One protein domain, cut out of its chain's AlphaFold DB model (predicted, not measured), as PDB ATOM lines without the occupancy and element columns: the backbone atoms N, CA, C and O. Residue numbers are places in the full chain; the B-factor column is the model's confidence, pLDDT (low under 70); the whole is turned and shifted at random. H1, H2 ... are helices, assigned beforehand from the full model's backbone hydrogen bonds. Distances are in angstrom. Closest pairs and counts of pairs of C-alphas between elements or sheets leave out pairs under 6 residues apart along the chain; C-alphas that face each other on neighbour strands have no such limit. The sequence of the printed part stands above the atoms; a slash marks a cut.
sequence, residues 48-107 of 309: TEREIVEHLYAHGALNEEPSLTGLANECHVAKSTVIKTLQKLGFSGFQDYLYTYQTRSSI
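Overview. This is residues 48 to 107 of the 309 residues of a protein of Collinsella sp. An7 (UniProt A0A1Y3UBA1). Four helices make a small, open clamp: the longer helices H1 and H4 are its two arms, each starting at H3 and reaching toward the far end with a gap between them. H3 joins the arms at that base, and short H2 crosses beside it, touching H1 and H3. The printed part has 60 residues with four named helices, in chain order H1, H2, H3, H4, and no named strand; the class is all helix. It is compact, with a radius of gyration of the C-alphas of 10.5 A and spans of 30 by 23 by 18 A.

Along the chain. Find C-alpha 48 at (47.906, -58.435, 42.060); from there H1, residues 48 to 61, runs 19.9 A. H2 is residues 68 to 74, 10.0 A, and H3 is residues 79 to 88, 14.5 A. H4, residues 94 to 106, runs 18.0 A to C-alpha 106 at (34.175, -38.967, 26.213).

Arrangement. Look first at H1: with residues 49 to 52 alone it touches H3, the hub, about perpendicular at 85 degrees, and the closest C-alphas, of Glu 49 and Thr 85, are 5.9 A apart. With residues 52 to 56 alone H1 touches H2, closest at the C-alphas of His 55 and Leu 71, 7.3 A. H2 touches H3 at the C-alphas of Ala 72 and Lys 79, 5.3 A, about perpendicular at 77 degrees. H4 touches H3 with residues 94 to 97 alone, the same way at a steep tilt of 64 degrees; the closest C-alphas, of Ile 83 and Phe 94, are 5.8 A apart. H1 and H4 are near each other. In H1, H2, H3 and H4 every O i to N i+4 pair is within hydrogen-bond range.

Size, cuts and confidence. The two C-alphas farthest apart, of His 76 and Ile 107, are 31.1 A apart. The printed part has no cut; the links H2 to H3 and H3 to H4 are tight, and H1 to H2 is short. In the B-factor column you will find pLDDT under 70 at residues 60 to 65, 99 and 101 to 107.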
ATOM      1  N   THR A  48      49.132 -59.101  41.617       83.25
ATOM      2  CA  THR A  48      47.906 -58.435  42.060       83.25
ATOM      3  C   THR A  48      47.715 -57.062  41.410       83.25
ATOM      4  O   THR A  48      46.600 -56.647  41.121       83.25
ATOM      5  N   GLU A  49      48.797 -56.321  41.166       83.62
ATOM      6  CA  GLU A  49      48.719 -55.033  40.471       83.62
ATOM      7  C   GLU A  49      48.388 -55.200  38.990       83.62
ATOM      8  O   GLU A  49      47.700 -54.352  38.427       83.62
ATOM      9  N   ARG A  50      48.850 -56.289  38.372       81.25
ATOM     10  CA  ARG A  50      48.506 -56.640  36.996       81.25
ATOM     11  C   ARG A  50      47.042 -57.043  36.881       81.25
ATOM     12  O   ARG A  50      46.373 -56.533  35.996       81.25
ATOM     13  N   GLU A  51      46.546 -57.851  37.810       84.06
ATOM     14  CA  GLU A  51      45.138 -58.255  37.889       84.06
ATOM     15  C   GLU A  51      44.205 -57.040  38.035       84.06
ATOM     16  O   GLU A  51      43.254 -56.891  37.272       84.06
ATOM     17  N   ILE A  52      44.543 -56.091  38.918       84.44
ATOM     18  CA  ILE A  52      43.805 -54.819  39.041       84.44
ATOM     19  C   ILE A  52      43.801 -54.058  37.713       84.44
ATOM     20  O   ILE A  52      42.773 -53.535  37.297       84.44
ATOM     21  N   VAL A  53      44.949 -53.981  37.038       83.69
ATOM     22  CA  VAL A  53      45.067 -53.300  35.746       83.69
ATOM     23  C   VAL A  53      44.247 -54.005  34.662       83.69
ATOM     24  O   VAL A  53      43.574 -53.329  33.892       83.69
ATOM     25  N   GLU A  54      44.254 -55.335  34.612       80.50
ATOM     26  CA  GLU A  54      43.457 -56.132  33.673       80.50
ATOM     27  C   GLU A  54      41.953 -55.924  33.879       80.50
ATOM     28  O   GLU A  54      41.237 -55.693  32.905       80.50
ATOM     29  N   HIS A  55      41.481 -55.898  35.128       79.44
ATOM     30  CA  HIS A  55      40.090 -55.558  35.431       79.44
ATOM     31  C   HIS A  55      39.744 -54.120  35.025       79.44
ATOM     32  O   HIS A  55      38.702 -53.893  34.418       79.44
ATOM     33  N   LEU A  56      40.628 -53.145  35.269       80.88
ATOM     34  CA  LEU A  56      40.430 -51.766  34.796       80.88
ATOM     35  C   LEU A  56      40.307 -51.688  33.263       80.88
ATOM     36  O   LEU A  56      39.488 -50.926  32.752       80.88
ATOM     37  N   TYR A  57      41.091 -52.483  32.528       74.25
ATOM     38  CA  TYR A  57      40.971 -52.592  31.072       74.25
ATOM     39  C   TYR A  57      39.659 -53.253  30.640       74.25
ATOM     40  O   TYR A  57      39.059 -52.811  29.664       74.25
ATOM     41  N   ALA A  58      39.201 -54.283  31.354       73.44
ATOM     42  CA  ALA A  58      37.937 -54.955  31.063       73.44
ATOM     43  C   ALA A  58      36.732 -54.018  31.254       73.44
ATOM     44  O   ALA A  58      35.876 -53.952  30.373       73.44
ATOM     45  N   HIS A  59      36.714 -53.236  32.339       70.12
ATOM     46  CA  HIS A  59      35.717 -52.177  32.564       70.12
ATOM     47  C   HIS A  59      35.748 -51.128  31.442       70.12
ATOM     48  O   HIS A  59      34.702 -50.773  30.899       70.12
ATOM     49  N   GLY A  60      36.949 -50.723  31.007       62.69
ATOM     50  CA  GLY A  60      37.127 -49.804  29.878       62.69
ATOM     51  C   GLY A  60      36.653 -50.346  28.529       62.69
ATOM     52  O   GLY A  60      36.081 -49.601  27.742       62.69
ATOM     53  N   ALA A  61      36.830 -51.640  28.261       60.00
ATOM     54  CA  ALA A  61      36.344 -52.270  27.031       60.00
ATOM     55  C   ALA A  61      34.809 -52.405  26.991       60.00
ATOM     56  O   ALA A  61      34.229 -52.514  25.911       60.00
ATOM     57  N   LEU A  62      34.157 -52.409  28.157       64.25
ATOM     58  CA  LEU A  62      32.709 -52.567  28.309       64.25
ATOM     59  C   LEU A  62      31.964 -51.238  28.527       64.25
ATOM     60  O   LEU A  62      30.739 -51.256  28.628       64.25
ATOM     61  N   ASN A  63      32.668 -50.097  28.557       61.75
ATOM     62  CA  ASN A  63      32.118 -48.776  28.905       61.75
ATOM     63  C   ASN A  63      31.389 -48.751  30.262       61.75
ATOM     64  O   ASN A  63      30.442 -47.987  30.456       61.75
ATOM     65  N   GLU A  64      31.810 -49.590  31.206       68.00
ATOM     66  CA  GLU A  64      31.262 -49.607  32.560       68.00
ATOM     67  C   GLU A  64      32.126 -48.716  33.455       68.00
ATOM     68  O   GLU A  64      33.355 -48.767  33.391       68.00
ATOM     69  N   GLU A  65      31.511 -47.840  34.253       69.75
ATOM     70  CA  GLU A  65      32.262 -47.020  35.202       69.75
ATOM     71  C   GLU A  65      32.660 -47.880  36.411       69.75
ATOM     72  O   GLU A  65      31.790 -48.310  37.179       69.75
ATOM     73  N   PRO A  66      33.963 -48.130  36.636       76.31
ATOM     74  CA  PRO A  66      34.377 -48.980  37.734       76.31
ATOM     75  C   PRO A  66      34.152 -48.255  39.063       76.31
ATOM     76  O   PRO A  66      34.654 -47.155  39.294       76.31
ATOM     77  N   SER A  67      33.463 -48.891  40.009       84.62
ATOM     78  CA  SER A  67      33.419 -48.389  41.387       84.62
ATOM     79  C   SER A  67      34.630 -48.888  42.182       84.62
ATOM     80  O   SER A  67      35.021 -50.049  42.070       84.62
ATOM     81  N   LEU A  68      35.204 -48.056  43.061       85.25
ATOM     82  CA  LEU A  68      36.355 -48.457  43.894       85.25
ATOM     83  C   LEU A  68      36.056 -49.701  44.742       85.25
ATOM     84  O   LEU A  68      36.937 -50.515  45.002       85.25
ATOM     85  N   THR A  69      34.813 -49.825  45.214       84.44
ATOM     86  CA  THR A  69      34.372 -50.985  45.995       84.44
ATOM     87  C   THR A  69      34.172 -52.209  45.108       84.44
ATOM     88  O   THR A  69      34.592 -53.288  45.507       84.44
ATOM     89  N   GLY A  70      33.578 -52.048  43.921       84.56
ATOM     90  CA  GLY A  70      33.397 -53.131  42.952       84.56
ATOM     91  C   GLY A  70      34.734 -53.707  42.507       84.56
ATOM     92  O   GLY A  70      34.988 -54.887  42.715       84.56
ATOM     93  N   LEU A  71      35.653 -52.844  42.075       85.69
ATOM     94  CA  LEU A  71      36.980 -53.248  41.622       85.69
ATOM     95  C   LEU A  71      37.800 -53.937  42.724       85.69
ATOM     96  O   LEU A  71      38.482 -54.928  42.479       85.69
ATOM     97  N   ALA A  72      37.715 -53.441  43.962       88.50
ATOM     98  CA  ALA A  72      38.369 -54.075  45.105       88.50
ATOM     99  C   ALA A  72      37.798 -55.473  45.401       88.50
ATOM    100  O   ALA A  72      38.552 -56.387  45.730       88.50
ATOM    101  N   ASN A  73      36.480 -55.645  45.262       87.44
ATOM    102  CA  ASN A  73      35.813 -56.927  45.472       87.44
ATOM    103  C   ASN A  73      36.124 -57.928  44.351       87.44
ATOM    104  O   ASN A  73      36.401 -59.085  44.652       87.44
ATOM    105  N   GLU A  74      36.108 -57.483  43.092       85.62
ATOM    106  CA  GLU A  74      36.421 -58.296  41.909       85.62
ATOM    107  C   GLU A  74      37.860 -58.813  41.932       85.62
ATOM    108  O   GLU A  74      38.096 -59.982  41.661       85.62
ATOM    109  N   CYS A  75      38.808 -57.960  42.326       86.81
ATOM    110  CA  CYS A  75      40.222 -58.322  42.426       86.81
ATOM    111  C   CYS A  75      40.591 -58.939  43.789       86.81
ATOM    112  O   CYS A  75      41.769 -59.149  44.061       86.81
ATOM    113  N   HIS A  76      39.626 -59.162  44.692       88.94
ATOM    114  CA  HIS A  76      39.848 -59.689  46.048       88.94
ATOM    115  C   HIS A  76      40.924 -58.945  46.873       88.94
ATOM    116  O   HIS A  76      41.701 -59.545  47.621       88.94
ATOM    117  N   VAL A  77      40.958 -57.614  46.779       90.88
ATOM    118  CA  VAL A  77      41.952 -56.754  47.444       90.88
ATOM    119  C   VAL A  77      41.315 -55.688  48.325       90.88
ATOM    120  O   VAL A  77      40.152 -55.319  48.193       90.88
ATOM    121  N   ALA A  78      42.115 -55.105  49.217       91.69
ATOM    122  CA  ALA A  78      41.719 -53.886  49.905       91.69
ATOM    123  C   ALA A  78      41.641 -52.698  48.924       91.69
ATOM    124  O   ALA A  78      42.493 -52.538  48.048       91.69
ATOM    125  N   LYS A  79      40.695 -51.779  49.150       88.88
ATOM    126  CA  LYS A  79      40.571 -50.511  48.396       88.88
ATOM    127  C   LYS A  79      41.875 -49.702  48.363       88.88
ATOM    128  O   LYS A  79      42.182 -49.039  47.377       88.88
ATOM    129  N   SER A  80      42.664 -49.767  49.436       89.38
ATOM    130  CA  SER A  80      43.964 -49.096  49.524       89.38
ATOM    131  C   SER A  80      44.998 -49.673  48.554       89.38
ATOM    132  O   SER A  80      45.859 -48.929  48.089       89.38
ATOM    133  N   THR A  81      44.908 -50.962  48.215       88.94
ATOM    134  CA  THR A  81      45.759 -51.602  47.206       88.94
ATOM    135  C   THR A  81      45.442 -51.048  45.824       88.94
ATOM    136  O   THR A  81      46.353 -50.586  45.151       88.94
ATOM    137  N   VAL A  82      44.157 -50.959  45.461       87.56
ATOM    138  CA  VAL A  82      43.701 -50.337  44.203       87.56
ATOM    139  C   VAL A  82      44.219 -48.902  44.066       87.56
ATOM    140  O   VAL A  82      44.800 -48.546  43.045       87.56
ATOM    141  N   ILE A  83      44.076 -48.081  45.113       87.88
ATOM    142  CA  ILE A  83      44.556 -46.689  45.106       87.88
ATOM    143  C   ILE A  83      46.077 -46.627  44.903       87.88
ATOM    144  O   ILE A  83      46.551 -45.827  44.101       87.88
ATOM    145  N   LYS A  84      46.848 -47.484  45.586       88.06
ATOM    146  CA  LYS A  84      48.313 -47.543  45.426       88.06
ATOM    147  C   LYS A  84      48.719 -47.984  44.021       88.06
ATOM    148  O   LYS A  84      49.685 -47.449  43.481       88.06
ATOM    149  N   THR A  85      47.986 -48.919  43.418       85.38
ATOM    150  CA  THR A  85      48.197 -49.337  42.027       85.38
ATOM    151  C   THR A  85      47.959 -48.173  41.072       85.38
ATOM    152  O   THR A  85      48.818 -47.883  40.244       85.38
ATOM    153  N   LEU A  86      46.863 -47.426  41.235       84.75
ATOM    154  CA  LEU A  86      46.591 -46.225  40.437       84.75
ATOM    155  C   LEU A  86      47.662 -45.140  40.632       84.75
ATOM    156  O   LEU A  86      48.110 -44.531  39.662       84.75
ATOM    157  N   GLN A  87      48.157 -44.960  41.858       85.31
ATOM    158  CA  GLN A  87      49.273 -44.052  42.139       85.31
ATOM    159  C   GLN A  87      50.568 -44.460  41.440       85.31
ATOM    160  O   GLN A  87      51.281 -43.608  40.911       85.31
ATOM    161  N   LYS A  88      50.849 -45.764  41.345       84.62
ATOM    162  CA  LYS A  88      51.971 -46.283  40.548       84.62
ATOM    163  C   LYS A  88      51.797 -46.051  39.045       84.62
ATOM    164  O   LYS A  88      52.795 -45.903  38.343       84.62
ATOM    165  N   LEU A  89      50.558 -46.008  38.557       78.19
ATOM    166  CA  LEU A  89      50.237 -45.670  37.167       78.19
ATOM    167  C   LEU A  89      50.314 -44.158  36.887       78.19
ATOM    168  O   LEU A  89      50.276 -43.764  35.724       78.19
ATOM    169  N   GLY A  90      50.495 -43.330  37.923       78.31
ATOM    170  CA  GLY A  90      50.697 -41.885  37.810       78.31
ATOM    171  C   GLY A  90      49.488 -41.031  38.191       78.31
ATOM    172  O   GLY A  90      49.557 -39.817  38.021       78.31
ATOM    173  N   PHE A  91      48.414 -41.627  38.712       81.06
ATOM    174  CA  PHE A  91      47.243 -40.896  39.206       81.06
ATOM    175  C   PHE A  91      47.433 -40.463  40.663       81.06
ATOM    176  O   PHE A  91      48.059 -41.156  41.456       81.06
ATOM    177  N   SER A  92      46.853 -39.346  41.078       81.00
ATOM    178  CA  SER A  92      46.875 -38.930  42.489       81.00
ATOM    179  C   SER A  92      45.994 -39.825  43.383       81.00
ATOM    180  O   SER A  92      46.298 -40.031  44.564       81.00
ATOM    181  N   GLY A  93      44.948 -40.433  42.814       82.69
ATOM    182  CA  GLY A  93      44.050 -41.371  43.488       82.69
ATOM    183  C   GLY A  93      42.934 -41.899  42.579       82.69
ATOM    184  O   GLY A  93      42.959 -41.703  41.368       82.69
ATOM    185  N   PHE A  94      41.932 -42.564  43.169       81.69
ATOM    186  CA  PHE A  94      40.833 -43.182  42.409       81.69
ATOM    187  C   PHE A  94      39.940 -42.163  41.686       81.69
ATOM    188  O   PHE A  94      39.540 -42.402  40.557       81.69
ATOM    189  N   GLN A  95      39.665 -41.014  42.310       78.12
ATOM    190  CA  GLN A  95      38.850 -39.950  41.703       78.12
ATOM    191  C   GLN A  95      39.535 -39.309  40.488       78.12
ATOM    192  O   GLN A  95      38.887 -39.009  39.497       78.12
ATOM    193  N   ASP A  96      40.857 -39.160  40.540       75.50
ATOM    194  CA  ASP A  96      41.667 -38.641  39.432       75.50
ATOM    195  C   ASP A  96      41.735 -39.633  38.258       75.50
ATOM    196  O   ASP A  96      41.633 -39.261  37.088       75.50
ATOM    197  N   TYR A  97      41.807 -40.931  38.573       80.75
ATOM    198  CA  TYR A  97      41.627 -41.986  37.580       80.75
ATOM    199  C   TYR A  97      40.227 -41.943  36.951       80.75
ATOM    200  O   TYR A  97      40.144 -41.955  35.729       80.75
ATOM    201  N   LEU A  98      39.151 -41.845  37.745       76.38
ATOM    202  CA  LEU A  98      37.780 -41.746  37.225       76.38
ATOM    203  C   LEU A  98      37.594 -40.521  36.333       76.38
ATOM    204  O   LEU A  98      37.046 -40.641  35.247       76.38
ATOM    205  N   TYR A  99      38.111 -39.366  36.744       69.56
ATOM    206  CA  TYR A  99      38.082 -38.156  35.929       69.56
ATOM    207  C   TYR A  99      38.817 -38.358  34.596       69.56
ATOM    208  O   TYR A  99      38.310 -38.001  33.533       69.56
ATOM    209  N   THR A 100      39.995 -38.989  34.620       70.06
ATOM    210  CA  THR A 100      40.751 -39.305  33.397       70.06
ATOM    211  C   THR A 100      40.054 -40.364  32.539       70.06
ATOM    212  O   THR A 100      40.138 -40.326  31.315       70.06
ATOM    213  N   TYR A 101      39.373 -41.320  33.167       69.88
ATOM    214  CA  TYR A 101      38.582 -42.346  32.500       69.88
ATOM    215  C   TYR A 101      37.391 -41.718  31.781       69.88
ATOM    216  O   TYR A 101      37.301 -41.858  30.571       69.88
ATOM    217  N   GLN A 102      36.580 -40.934  32.496       64.56
ATOM    218  CA  GLN A 102      35.422 -40.208  31.970       64.56
ATOM    219  C   GLN A 102      35.817 -39.254  30.841       64.56
ATOM    220  O   GLN A 102      35.164 -39.224  29.806       64.56
ATOM    221  N   THR A 103      36.915 -38.509  31.005       59.00
ATOM    222  CA  THR A 103      37.420 -37.627  29.942       59.00
ATOM    223  C   THR A 103      37.961 -38.405  28.743       59.00
ATOM    224  O   THR A 103      37.809 -37.952  27.622       59.00
ATOM    225  N   ARG A 104      38.568 -39.585  28.908       57.41
ATOM    226  CA  ARG A 104      39.049 -40.386  27.765       57.41
ATOM    227  C   ARG A 104      37.951 -41.170  27.062       57.41
ATOM    228  O   ARG A 104      38.019 -41.303  25.847       57.41
ATOM    229  N   SER A 105      36.965 -41.678  27.796       54.28
ATOM    230  CA  SER A 105      35.787 -42.321  27.212       54.28
ATOM    231  C   SER A 105      34.915 -41.312  26.465       54.28
ATOM    232  O   SER A 105      34.319 -41.672  25.455       54.28
ATOM    233  N   SER A 106      34.878 -40.049  26.912       50.94
ATOM    234  CA  SER A 106      34.175 -38.967  26.213       50.94
ATOM    235  C   SER A 106      34.991 -38.341  25.073       50.94
ATOM    236  O   SER A 106      34.413 -37.903  24.081       50.94
ATOM    237  N   ILE A 107      36.331 -38.362  25.133       49.31
ATOM    238  CA  ILE A 107      37.216 -37.960  24.024       49.31
ATOM    239  C   ILE A 107      37.435 -39.157  23.078       49.31
ATOM    240  O   ILE A 107      38.550 -39.624  22.854       49.31
TER     241      ILE A 107